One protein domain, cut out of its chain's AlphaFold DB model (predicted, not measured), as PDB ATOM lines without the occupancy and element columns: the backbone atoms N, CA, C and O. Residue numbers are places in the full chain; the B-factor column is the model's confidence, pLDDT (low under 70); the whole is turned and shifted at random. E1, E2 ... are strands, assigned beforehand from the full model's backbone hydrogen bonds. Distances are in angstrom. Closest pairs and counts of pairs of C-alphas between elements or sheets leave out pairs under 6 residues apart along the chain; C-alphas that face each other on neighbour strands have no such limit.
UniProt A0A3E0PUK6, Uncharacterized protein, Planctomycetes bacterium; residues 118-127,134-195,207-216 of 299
ATOM      1  N   SER A 118     176.923 127.539 134.280       90.88
ATOM      2  CA  SER A 118     175.609 127.791 134.867       90.88
ATOM      3  C   SER A 118     174.511 127.733 133.813       90.88
ATOM      4  O   SER A 118     174.724 128.098 132.657       90.88
ATOM      5  N   LEU A 119     173.339 127.276 134.238       93.50
ATOM      6  CA  LEU A 119     172.101 127.251 133.475       93.50
ATOM      7  C   LEU A 119     171.001 127.889 134.325       93.50
ATOM      8  O   LEU A 119     170.604 127.347 135.356       93.50
ATOM      9  N   SER A 120     170.503 129.040 133.891       94.75
ATOM     10  CA  SER A 120     169.356 129.696 134.515       94.75
ATOM     11  C   SER A 120     168.034 129.122 133.998       94.75
ATOM     12  O   SER A 120     167.864 128.893 132.802       94.75
ATOM     13  N   ILE A 121     167.080 128.899 134.899       95.88
ATOM     14  CA  ILE A 121     165.757 128.331 134.614       95.88
ATOM     15  C   ILE A 121     164.702 129.358 135.013       95.88
ATOM     16  O   ILE A 121     164.786 129.942 136.094       95.88
ATOM     17  N   GLY A 122     163.697 129.589 134.173       95.44
ATOM     18  CA  GLY A 122     162.637 130.543 134.488       95.44
ATOM     19  C   GLY A 122     161.447 130.506 133.542       95.44
ATOM     20  O   GLY A 122     161.367 129.675 132.637       95.44
ATOM     21  N   GLY A 123     160.507 131.417 133.777       93.31
ATOM     22  CA  GLY A 123     159.319 131.597 132.946       93.31
ATOM     23  C   GLY A 123     159.612 132.315 131.622       93.31
ATOM     24  O   GLY A 123     160.718 132.831 131.408       93.31
ATOM     25  N   PRO A 124     158.629 132.379 130.707       87.56
ATOM     26  CA  PRO A 124     158.750 133.174 129.495       87.56
ATOM     27  C   PRO A 124     158.918 134.661 129.842       87.56
ATOM     28  O   PRO A 124     158.264 135.193 130.737       87.56
ATOM     29  N   ALA A 125     159.795 135.345 129.110       74.31
ATOM     30  CA  ALA A 125     159.892 136.797 129.170       74.31
ATOM     31  C   ALA A 125     158.900 137.407 128.160       74.31
ATOM     32  O   ALA A 125     158.834 136.909 127.032       74.31
ATOM     33  N   PRO A 126     158.139 138.458 128.521       66.69
ATOM     34  CA  PRO A 126     157.332 139.191 127.553       66.69
ATOM     35  C   PRO A 126     158.227 139.804 126.470       66.69
ATOM     36  O   PRO A 126     159.343 140.241 126.759       66.69
ATOM     37  N   SER A 127     157.728 139.874 125.235       58.47
ATOM     38  CA  SER A 127     158.412 140.572 124.141       58.47
ATOM     39  C   SER A 127     158.739 142.018 124.540       58.47
ATOM     40  O   SER A 127     157.876 142.722 125.066       58.47
ATOM     41  N   ALA A 134     166.030 133.862 130.987       90.06
ATOM     42  CA  ALA A 134     166.633 132.598 131.432       90.06
ATOM     43  C   ALA A 134     167.117 131.725 130.253       90.06
ATOM     44  O   ALA A 134     166.607 131.826 129.135       90.06
ATOM     45  N   ASP A 135     168.109 130.873 130.507       90.75
ATOM     46  CA  ASP A 135     168.676 129.928 129.538       90.75
ATOM     47  C   ASP A 135     167.671 128.847 129.136       90.75
ATOM     48  O   ASP A 135     167.476 128.577 127.950       90.75
ATOM     49  N   LEU A 136     167.013 128.255 130.134       93.44
ATOM     50  CA  LEU A 136     165.897 127.335 129.984       93.44
ATOM     51  C   LEU A 136     164.611 128.061 130.380       93.44
ATOM     52  O   LEU A 136     164.381 128.365 131.550       93.44
ATOM     53  N   ARG A 137     163.756 128.320 129.392       93.88
ATOM     54  CA  ARG A 137     162.443 128.933 129.610       93.88
ATOM     55  C   ARG A 137     161.359 127.876 129.540       93.88
ATOM     56  O   ARG A 137     161.256 127.197 128.520       93.88
ATOM     57  N   LEU A 138     160.542 127.781 130.578       94.56
ATOM     58  CA  LEU A 138     159.414 126.860 130.659       94.56
ATOM     59  C   LEU A 138     158.115 127.664 130.654       94.56
ATOM     60  O   LEU A 138     158.005 128.664 131.357       94.56
ATOM     61  N   LEU A 139     157.143 127.248 129.842       94.25
ATOM     62  CA  LEU A 139     155.816 127.858 129.749       94.25
ATOM     63  C   LEU A 139     154.982 127.471 130.979       94.25
ATOM     64  O   LEU A 139     154.125 126.592 130.916       94.25
ATOM     65  N   ALA A 140     155.297 128.108 132.102       93.56
ATOM     66  CA  ALA A 140     154.711 127.890 133.416       93.56
ATOM     67  C   ALA A 140     154.747 129.195 134.229       93.56
ATOM     68  O   ALA A 140     155.439 130.147 133.850       93.56
ATOM     69  N   ASP A 141     154.032 129.228 135.356       93.12
ATOM     70  CA  ASP A 141     154.045 130.355 136.297       93.12
ATOM     71  C   ASP A 141     155.332 130.354 137.139       93.12
ATOM     72  O   ASP A 141     155.368 129.995 138.316       93.12
ATOM     73  N   LEU A 142     156.440 130.683 136.478       95.50
ATOM     74  CA  LEU A 142     157.756 130.808 137.083       95.50
ATOM     75  C   LEU A 142     158.235 132.256 136.987       95.50
ATOM     76  O   LEU A 142     158.101 132.908 135.950       95.50
ATOM     77  N   SER A 143     158.932 132.720 138.026       93.19
ATOM     78  CA  SER A 143     159.798 133.898 137.934       93.19
ATOM     79  C   SER A 143     160.694 133.845 136.691       93.19
ATOM     80  O   SER A 143     161.170 132.781 136.291       93.19
ATOM     81  N   ARG A 144     160.989 135.012 136.099       89.81
ATOM     82  CA  ARG A 144     161.855 135.130 134.903       89.81
ATOM     83  C   ARG A 144     163.219 134.459 135.076       89.81
ATOM     84  O   ARG A 144     163.757 133.924 134.115       89.81
ATOM     85  N   ARG A 145     163.754 134.486 136.296       91.75
ATOM     86  CA  ARG A 145     164.859 133.653 136.773       91.75
ATOM     87  C   ARG A 145     164.378 133.038 138.080       91.75
ATOM     88  O   ARG A 145     164.199 133.751 139.059       91.75
ATOM     89  N   HIS A 146     164.021 131.766 138.032       95.81
ATOM     90  CA  HIS A 146     163.407 131.048 139.140       95.81
ATOM     91  C   HIS A 146     164.455 130.271 139.933       95.81
ATOM     92  O   HIS A 146     164.465 130.298 141.162       95.81
ATOM     93  N   ALA A 147     165.353 129.604 139.216       97.31
ATOM     94  CA  ALA A 147     166.459 128.862 139.789       97.31
ATOM     95  C   ALA A 147     167.673 128.913 138.859       97.31
ATOM     96  O   ALA A 147     167.549 129.172 137.660       97.31
ATOM     97  N   THR A 148     168.853 128.658 139.410       96.50
ATOM     98  CA  THR A 148     170.091 128.495 138.652       96.50
ATOM     99  C   THR A 148     170.733 127.173 139.040       96.50
ATOM    100  O   THR A 148     170.900 126.873 140.219       96.50
ATOM    101  N   LEU A 149     171.090 126.384 138.033       96.25
ATOM    102  CA  LEU A 149     171.898 125.189 138.194       96.25
ATOM    103  C   LEU A 149     173.340 125.526 137.820       96.25
ATOM    104  O   LEU A 149     173.604 125.895 136.678       96.25
ATOM    105  N   THR A 150     174.263 125.390 138.763       92.88
ATOM    106  CA  THR A 150     175.678 125.715 138.568       92.88
ATOM    107  C   THR A 150     176.539 124.484 138.798       92.88
ATOM    108  O   THR A 150     176.469 123.844 139.847       92.88
ATOM    109  N   ARG A 151     177.394 124.163 137.830       87.44
ATOM    110  CA  ARG A 151     178.468 123.188 137.996       87.44
ATOM    111  C   ARG A 151     179.557 123.794 138.882       87.44
ATOM    112  O   ARG A 151     180.097 124.852 138.576       87.44
ATOM    113  N   SER A 152     179.900 123.104 139.964       80.88
ATOM    114  CA  SER A 152     180.977 123.460 140.889       80.88
ATOM    115  C   SER A 152     181.940 122.279 140.999       80.88
ATOM    116  O   SER A 152     181.690 121.304 141.711       80.88
ATOM    117  N   GLY A 153     183.022 122.324 140.217       77.00
ATOM    118  CA  GLY A 153     183.896 121.168 140.026       77.00
ATOM    119  C   GLY A 153     183.144 120.021 139.347       77.00
ATOM    120  O   GLY A 153     182.750 120.141 138.191       77.00
ATOM    121  N   GLU A 154     182.940 118.921 140.071       73.69
ATOM    122  CA  GLU A 154     182.223 117.726 139.588       73.69
ATOM    123  C   GLU A 154     180.810 117.588 140.157       73.69
ATOM    124  O   GLU A 154     180.110 116.625 139.854       73.69
ATOM    125  N   SER A 155     180.399 118.526 141.006       84.44
ATOM    126  CA  SER A 155     179.065 118.553 141.587       84.44
ATOM    127  C   SER A 155     178.210 119.608 140.907       84.44
ATOM    128  O   SER A 155     178.711 120.572 140.323       84.44
ATOM    129  N   PHE A 156     176.901 119.445 141.031       90.25
ATOM    130  CA  PHE A 156     175.926 120.408 140.555       90.25
ATOM    131  C   PHE A 156     175.180 120.995 141.739       90.25
ATOM    132  O   PHE A 156     174.756 120.271 142.636       90.25
ATOM    133  N   VAL A 157     175.058 122.315 141.754       93.50
ATOM    134  CA  VAL A 157     174.434 123.067 142.835       93.50
ATOM    135  C   VAL A 157     173.226 123.802 142.281       93.50
ATOM    136  O   VAL A 157     173.357 124.590 141.346       93.50
ATOM    137  N   LEU A 158     172.060 123.550 142.864       96.44
ATOM    138  CA  LEU A 158     170.842 124.299 142.610       96.44
ATOM    139  C   LEU A 158     170.740 125.455 143.608       96.44
ATOM    140  O   LEU A 158     170.805 125.249 144.821       96.44
ATOM    141  N   THR A 159     170.537 126.667 143.104       94.56
ATOM    142  CA  THR A 159     170.081 127.817 143.887       94.56
ATOM    143  C   THR A 159     168.719 128.263 143.375       94.56
ATOM    144  O   THR A 159     168.460 128.228 142.173       94.56
ATOM    145  N   ALA A 160     167.833 128.665 144.283       92.88
ATOM    146  CA  ALA A 160     166.486 129.100 143.944       92.88
ATOM    147  C   ALA A 160     166.257 130.541 144.410       92.88
ATOM    148  O   ALA A 160     166.478 130.861 145.577       92.88
ATOM    149  N   ASP A 161     165.799 131.387 143.489       91.06
ATOM    150  CA  ASP A 161     165.399 132.777 143.745       91.06
ATOM    151  C   ASP A 161     163.883 132.878 144.030       91.06
ATOM    152  O   ASP A 161     163.363 133.934 144.394       91.06
ATOM    153  N   ALA A 162     163.156 131.772 143.846       94.06
ATOM    154  CA  ALA A 162     161.713 131.625 144.016       94.06
ATOM    155  C   ALA A 162     161.381 130.225 144.595       94.06
ATOM    156  O   ALA A 162     162.290 129.407 144.747       94.06
ATOM    157  N   PRO A 163     160.121 129.936 144.991       97.44
ATOM    158  CA  PRO A 163     159.771 128.675 145.650       97.44
ATOM    159  C   PRO A 163     160.158 127.427 144.842       97.44
ATOM    160  O   PRO A 163     159.588 127.165 143.788       97.44
ATOM    161  N   ALA A 164     161.084 126.637 145.387       97.81
ATOM    162  CA  ALA A 164     161.556 125.391 144.801       97.81
ATOM    163  C   ALA A 164     161.770 124.308 145.869       97.81
ATOM    164  O   ALA A 164     161.979 124.607 147.054       97.81
ATOM    165  N   SER A 165     161.755 123.050 145.439       97.88
ATOM    166  CA  SER A 165     161.992 121.866 146.260       97.88
ATOM    167  C   SER A 165     162.940 120.893 145.538       97.88
ATOM    168  O   SER A 165     162.999 120.872 144.310       97.88
ATOM    169  N   VAL A 166     163.708 120.113 146.302       98.06
ATOM    170  CA  VAL A 166     164.448 118.942 145.813       98.06
ATOM    171  C   VAL A 166     164.014 117.734 146.633       98.06
ATOM    172  O   VAL A 166     164.176 117.723 147.857       98.06
ATOM    173  N   ASN A 167     163.449 116.717 145.980       96.94
ATOM    174  CA  ASN A 167     162.858 115.541 146.628       96.94
ATOM    175  C   ASN A 167     161.885 115.935 147.761       96.94
ATOM    176  O   ASN A 167     162.023 115.464 148.891       96.94
ATOM    177  N   ALA A 168     160.964 116.865 147.479       94.75
ATOM    178  CA  ALA A 168     160.019 117.479 148.423       94.75
ATOM    179  C   ALA A 168     160.639 118.326 149.560       94.75
ATOM    180  O   ALA A 168     159.913 118.889 150.384       94.75
ATOM    181  N   ASN A 169     161.966 118.478 149.621       94.88
ATOM    182  CA  ASN A 169     162.627 119.336 150.603       94.88
ATOM    183  C   ASN A 169     162.805 120.745 150.042       94.88
ATOM    184  O   ASN A 169     163.433 120.936 149.003       94.88
ATOM    185  N   ARG A 170     162.291 121.751 150.751       94.94
ATOM    186  CA  ARG A 170     162.373 123.151 150.318       94.94
ATOM    187  C   ARG A 170     163.825 123.620 150.164       94.94
ATOM    188  O   ARG A 170     164.638 123.472 151.076       94.94
ATOM    189  N   VAL A 171     164.108 124.284 149.048       92.25
ATOM    190  CA  VAL A 171     165.397 124.930 148.775       92.25
ATOM    191  C   VAL A 171     165.426 126.295 149.470       92.25
ATOM    192  O   VAL A 171     164.781 127.238 149.026       92.25
ATOM    193  N   ASN A 172     166.158 126.403 150.584       82.88
ATOM    194  CA  ASN A 172     166.352 127.662 151.334       82.88
ATOM    195  C   ASN A 172     167.773 128.246 151.176       82.88
ATOM    196  O   ASN A 172     168.137 129.214 151.840       82.88
ATOM    197  N   GLY A 173     168.591 127.628 150.325       80.31
ATOM    198  CA  GLY A 173     169.983 127.966 150.055       80.31
ATOM    199  C   GLY A 173     170.552 127.024 148.988       80.31
ATOM    200  O   GLY A 173     169.788 126.248 148.413       80.31
ATOM    201  N   PRO A 174     171.864 127.069 148.707       87.69
ATOM    202  CA  PRO A 174     172.487 126.170 147.739       87.69
ATOM    203  C   PRO A 174     172.306 124.691 148.118       87.69
ATOM    204  O   PRO A 174     172.636 124.294 149.235       87.69
ATOM    205  N   VAL A 175     171.816 123.875 147.181       87.56
ATOM    206  CA  VAL A 175     171.616 122.425 147.350       87.56
ATOM    207  C   VAL A 175     172.461 121.672 146.332       87.56
ATOM    208  O   VAL A 175     172.362 121.928 145.137       87.56
ATOM    209  N   VAL A 176     173.290 120.736 146.797       91.94
ATOM    210  CA  VAL A 176     174.040 119.831 145.913       91.94
ATOM    211  C   VAL A 176     173.102 118.740 145.409       91.94
ATOM    212  O   VAL A 176     172.531 118.013 146.220       91.94
ATOM    213  N   LEU A 177     172.972 118.624 144.090       92.56
ATOM    214  CA  LEU A 177     172.151 117.612 143.433       92.56
ATOM    215  C   LEU A 177     172.902 116.290 143.257       92.56
ATOM    216  O   LEU A 177     174.124 116.260 143.078       92.56
ATOM    217  N   LYS A 178     172.139 115.200 143.263       93.25
ATOM    218  CA  LYS A 178     172.560 113.827 142.979       93.25
ATOM    219  C   LYS A 178     171.740 113.259 141.828       93.25
ATOM    220  O   LYS A 178     170.609 113.678 141.606       93.25
ATOM    221  N   ASP A 179     172.308 112.292 141.107       94.44
ATOM    222  CA  ASP A 179     171.578 111.573 140.058       94.44
ATOM    223  C   ASP A 179     170.241 111.031 140.588       94.44
ATOM    224  O   ASP A 179     170.191 110.406 141.647       94.44
ATOM    225  N   GLY A 180     169.171 111.309 139.847       96.00
ATOM    226  CA  GLY A 180     167.804 110.929 140.183       96.00
ATOM    227  C   GLY A 180     167.032 111.958 141.010       96.00
ATOM    228  O   GLY A 180     165.829 111.778 141.179       96.00
ATOM    229  N   ASP A 181     167.668 113.033 141.492       98.38
ATOM    230  CA  ASP A 181     166.972 114.061 142.268       98.38
ATOM    231  C   ASP A 181     165.836 114.705 141.456       98.38
ATOM    232  O   ASP A 181     166.025 115.168 140.324       98.38
ATOM    233  N   LEU A 182     164.654 114.765 142.069       98.62
ATOM    234  CA  LEU A 182     163.490 115.467 141.545       98.62
ATOM    235  C   LEU A 182     163.541 116.929 141.987       98.62
ATOM    236  O   LEU A 182     163.495 117.218 143.182       98.62
ATOM    237  N   ILE A 183     163.613 117.844 141.027       98.62
ATOM    238  CA  ILE A 183     163.544 119.289 141.239       98.62
ATOM    239  C   ILE A 183     162.123 119.750 140.936       98.62
ATOM    240  O   ILE A 183     161.642 119.593 139.813       98.62
ATOM    241  N   GLU A 184     161.490 120.392 141.908       98.62
ATOM    242  CA  GLU A 184     160.191 121.042 141.746       98.62
ATOM    243  C   GLU A 184     160.368 122.563 141.777       98.62
ATOM    244  O   GLU A 184     160.990 123.099 142.695       98.62
ATOM    245  N   LEU A 185     159.818 123.271 140.789       98.12
ATOM    246  CA  LEU A 185     159.832 124.733 140.698       98.12
ATOM    247  C   LEU A 185     158.396 125.270 140.650       98.12
ATOM    248  O   LEU A 185     157.560 124.780 139.887       98.12
ATOM    249  N   GLY A 186     158.112 126.320 141.423       95.00
ATOM    250  CA  GLY A 186     156.797 126.963 141.443       95.00
ATOM    251  C   GLY A 186     155.651 125.988 141.739       95.00
ATOM    252  O   GLY A 186     155.735 125.164 142.646       95.00
ATOM    253  N   SER A 187     154.560 126.103 140.983       87.12
ATOM    254  CA  SER A 187     153.324 125.330 141.158       87.12
ATOM    255  C   SER A 187     153.216 124.139 140.192       87.12
ATOM    256  O   SER A 187     152.209 123.975 139.506       87.12
ATOM    257  N   GLY A 188     154.249 123.287 140.151       89.69
ATOM    258  CA  GLY A 188     154.173 121.969 139.498       89.69
ATOM    259  C   GLY A 188     155.107 121.745 138.309       89.69
ATOM    260  O   GLY A 188     154.909 120.799 137.546       89.69
ATOM    261  N   VAL A 189     156.117 122.597 138.109       97.56
ATOM    262  CA  VAL A 189     157.203 122.258 137.183       97.56
ATOM    263  C   VAL A 189     158.096 121.226 137.853       97.56
ATOM    264  O   VAL A 189     158.720 121.524 138.863       97.56
ATOM    265  N   GLU A 190     158.192 120.050 137.249       98.19
ATOM    266  CA  GLU A 190     159.065 118.961 137.683       98.19
ATOM    267  C   GLU A 190     160.148 118.710 136.632       98.19
ATOM    268  O   GLU A 190     159.853 118.604 135.431       98.19
ATOM    269  N   LEU A 191     161.393 118.635 137.104       98.25
ATOM    270  CA  LEU A 191     162.580 118.273 136.338       98.25
ATOM    271  C   LEU A 191     163.343 117.183 137.091       98.25
ATOM    272  O   LEU A 191     163.592 117.329 138.286       98.25
ATOM    273  N   THR A 192     163.798 116.138 136.407       98.19
ATOM    274  CA  THR A 192     164.711 115.157 137.012       98.19
ATOM    275  C   THR A 192     166.147 115.475 136.629       98.19
ATOM    276  O   THR A 192     166.484 115.595 135.447       98.19
ATOM    277  N   PHE A 193     167.007 115.613 137.636       97.94
ATOM    278  CA  PHE A 193     168.440 115.763 137.442       97.94
ATOM    279  C   PHE A 193     169.089 114.396 137.264       97.94
ATOM    280  O   PHE A 193     168.914 113.496 138.082       97.94
ATOM    281  N   ARG A 194     169.871 114.243 136.196       96.06
ATOM    282  CA  ARG A 194     170.607 113.019 135.896       96.06
ATOM    283  C   ARG A 194     172.081 113.308 135.684       96.06
ATOM    284  O   ARG A 194     172.443 114.266 135.004       96.06
ATOM    285  N   GLN A 195     172.932 112.424 136.179       92.50
ATOM    286  CA  GLN A 195     174.359 112.396 135.872       92.50
ATOM    287  C   GLN A 195     174.718 110.978 135.410       92.50
ATOM    288  O   GLN A 195     175.227 110.184 136.200       92.50
ATOM    289  N   PHE A 207     162.592 116.655 131.445       95.81
ATOM    290  CA  PHE A 207     161.277 117.232 131.716       95.81
ATOM    291  C   PHE A 207     160.327 116.118 132.157       95.81
ATOM    292  O   PHE A 207     159.960 115.273 131.344       95.81
ATOM    293  N   THR A 208     159.943 116.101 133.433       95.25
ATOM    294  CA  THR A 208     159.059 115.059 133.986       95.25
ATOM    295  C   THR A 208     157.629 115.539 134.220       95.25
ATOM    296  O   THR A 208     156.705 114.731 134.205       95.25
ATOM    297  N   SER A 209     157.418 116.856 134.308       94.19
ATOM    298  CA  SER A 209     156.081 117.459 134.225       94.19
ATOM    299  C   SER A 209     155.639 117.726 132.776       94.19
ATOM    300  O   SER A 209     156.444 117.768 131.848       94.19
ATOM    301  N   GLY A 210     154.344 117.996 132.575       91.38
ATOM    302  CA  GLY A 210     153.770 118.333 131.261       91.38
ATOM    303  C   GLY A 210     154.070 119.752 130.744       91.38
ATOM    304  O   GLY A 210     153.566 120.138 129.683       91.38
ATOM    305  N   HIS A 211     154.851 120.550 131.478       93.38
ATOM    306  CA  HIS A 211     155.177 121.925 131.101       93.38
ATOM    307  C   HIS A 211     156.135 121.959 129.912       93.38
ATOM    308  O   HIS A 211     157.148 121.266 129.875       93.38
ATOM    309  N   ARG A 212     155.829 122.803 128.924       91.00
ATOM    310  CA  ARG A 212     156.602 122.858 127.680       91.00
ATOM    311  C   ARG A 212     157.749 123.860 127.775       91.00
ATOM    312  O   ARG A 212     157.518 124.997 128.188       91.00
ATOM    313  N   PRO A 213     158.951 123.514 127.297       92.88
ATOM    314  CA  PRO A 213     159.980 124.504 127.021       92.88
ATOM    315  C   PRO A 213     159.529 125.506 125.945       92.88
ATOM    316  O   PRO A 213     158.879 125.139 124.965       92.88
ATOM    317  N   ALA A 214     159.878 126.786 126.108       89.62
ATOM    318  CA  ALA A 214     159.507 127.849 125.169       89.62
ATOM    319  C   ALA A 214     160.164 127.668 123.789       89.62
ATOM    320  O   ALA A 214     159.602 128.054 122.767       89.62
ATOM    321  N   ARG A 215     161.358 127.064 123.757       87.12
ATOM    322  CA  ARG A 215     161.978 126.523 122.543       87.12
ATOM    323  C   ARG A 215     161.696 125.027 122.524       87.12
ATOM    324  O   ARG A 215     161.929 124.387 123.533       87.12
ATOM    325  N   ARG A 216     161.240 124.465 121.403       88.12
ATOM    326  CA  ARG A 216     160.965 123.022 121.293       88.12
ATOM    327  C   ARG A 216     162.261 122.214 121.457       88.12
ATOM    328  O   ARG A 216     163.024 122.093 120.503       88.12
TER     329      ARG A 216
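What this domain is: This is residues 118 to 127, 134 to 195 and 207 to 216 of the 299 residues of an uncharacterized protein of Planctomycetes bacterium (UniProt A0A3E0PUK6). Two small antiparallel sheets, E1-E2-E3-E5 and E4-E6-E7, stand partly face to face as a splayed sandwich, with few C-alphas near each other between them. Residues 134 to 146 pass beside E1, and residues 123 to 127 lead away from its end. The printed part has 82 residues, with seven named strands in order E1 to E7 and no named helix; the class is all strand, though 33 of 82 residues are in named elements. It is compact, with a radius of gyration of the C-alphas of 11.8 A and spans of 36 by 24 by 23 A.

How they stand to each other: In the larger sheet, E2, residues 147 to 152, and E3, residues 155 to 160, form a hairpin, with N 150 and O 157 2.9 A apart. E1, residues 118 to 122, is an edge strand antiparallel to E2, with N 119 and O 149 2.8 A apart. E5, residues 175 to 177, is the other edge, with N 158 and O 175 2.8 A apart. This sheet is only just strongly twisted, with C-alphas up to 4.4 A off its best plane. In the second sheet, E6, residues 182 to 185, and E7, residues 189 to 194, form a hairpin, with N 183 and O 191 2.8 A apart. E4, residues 164 to 166, is antiparallel to E6, with N 165 and O 184 2.8 A apart. The closest C-alphas of E5 and E7 are those of Leu 177 and Phe 193, 7.3 A apart. E1 and E7 are apart.

Where its parts are: E1 begins at C-alpha 118 (175.609, 127.791, 134.867) and is 13.3 A long. E2 is 15.5 A, E3 16.6 A and E7 16.3 A, ending at C-alpha 194 (170.607, 113.019, 135.896).

The domain as a whole: The C-alphas of Ser 127 and Glu 154, 36.4 A apart, are the farthest apart. Cuts leave 13.6 A between C-alphas 127 and 134, and 14.6 A between C-alphas 195 and 207. Of the links printed whole, none is long. Residues 126 to 127 have pLDDT under 70.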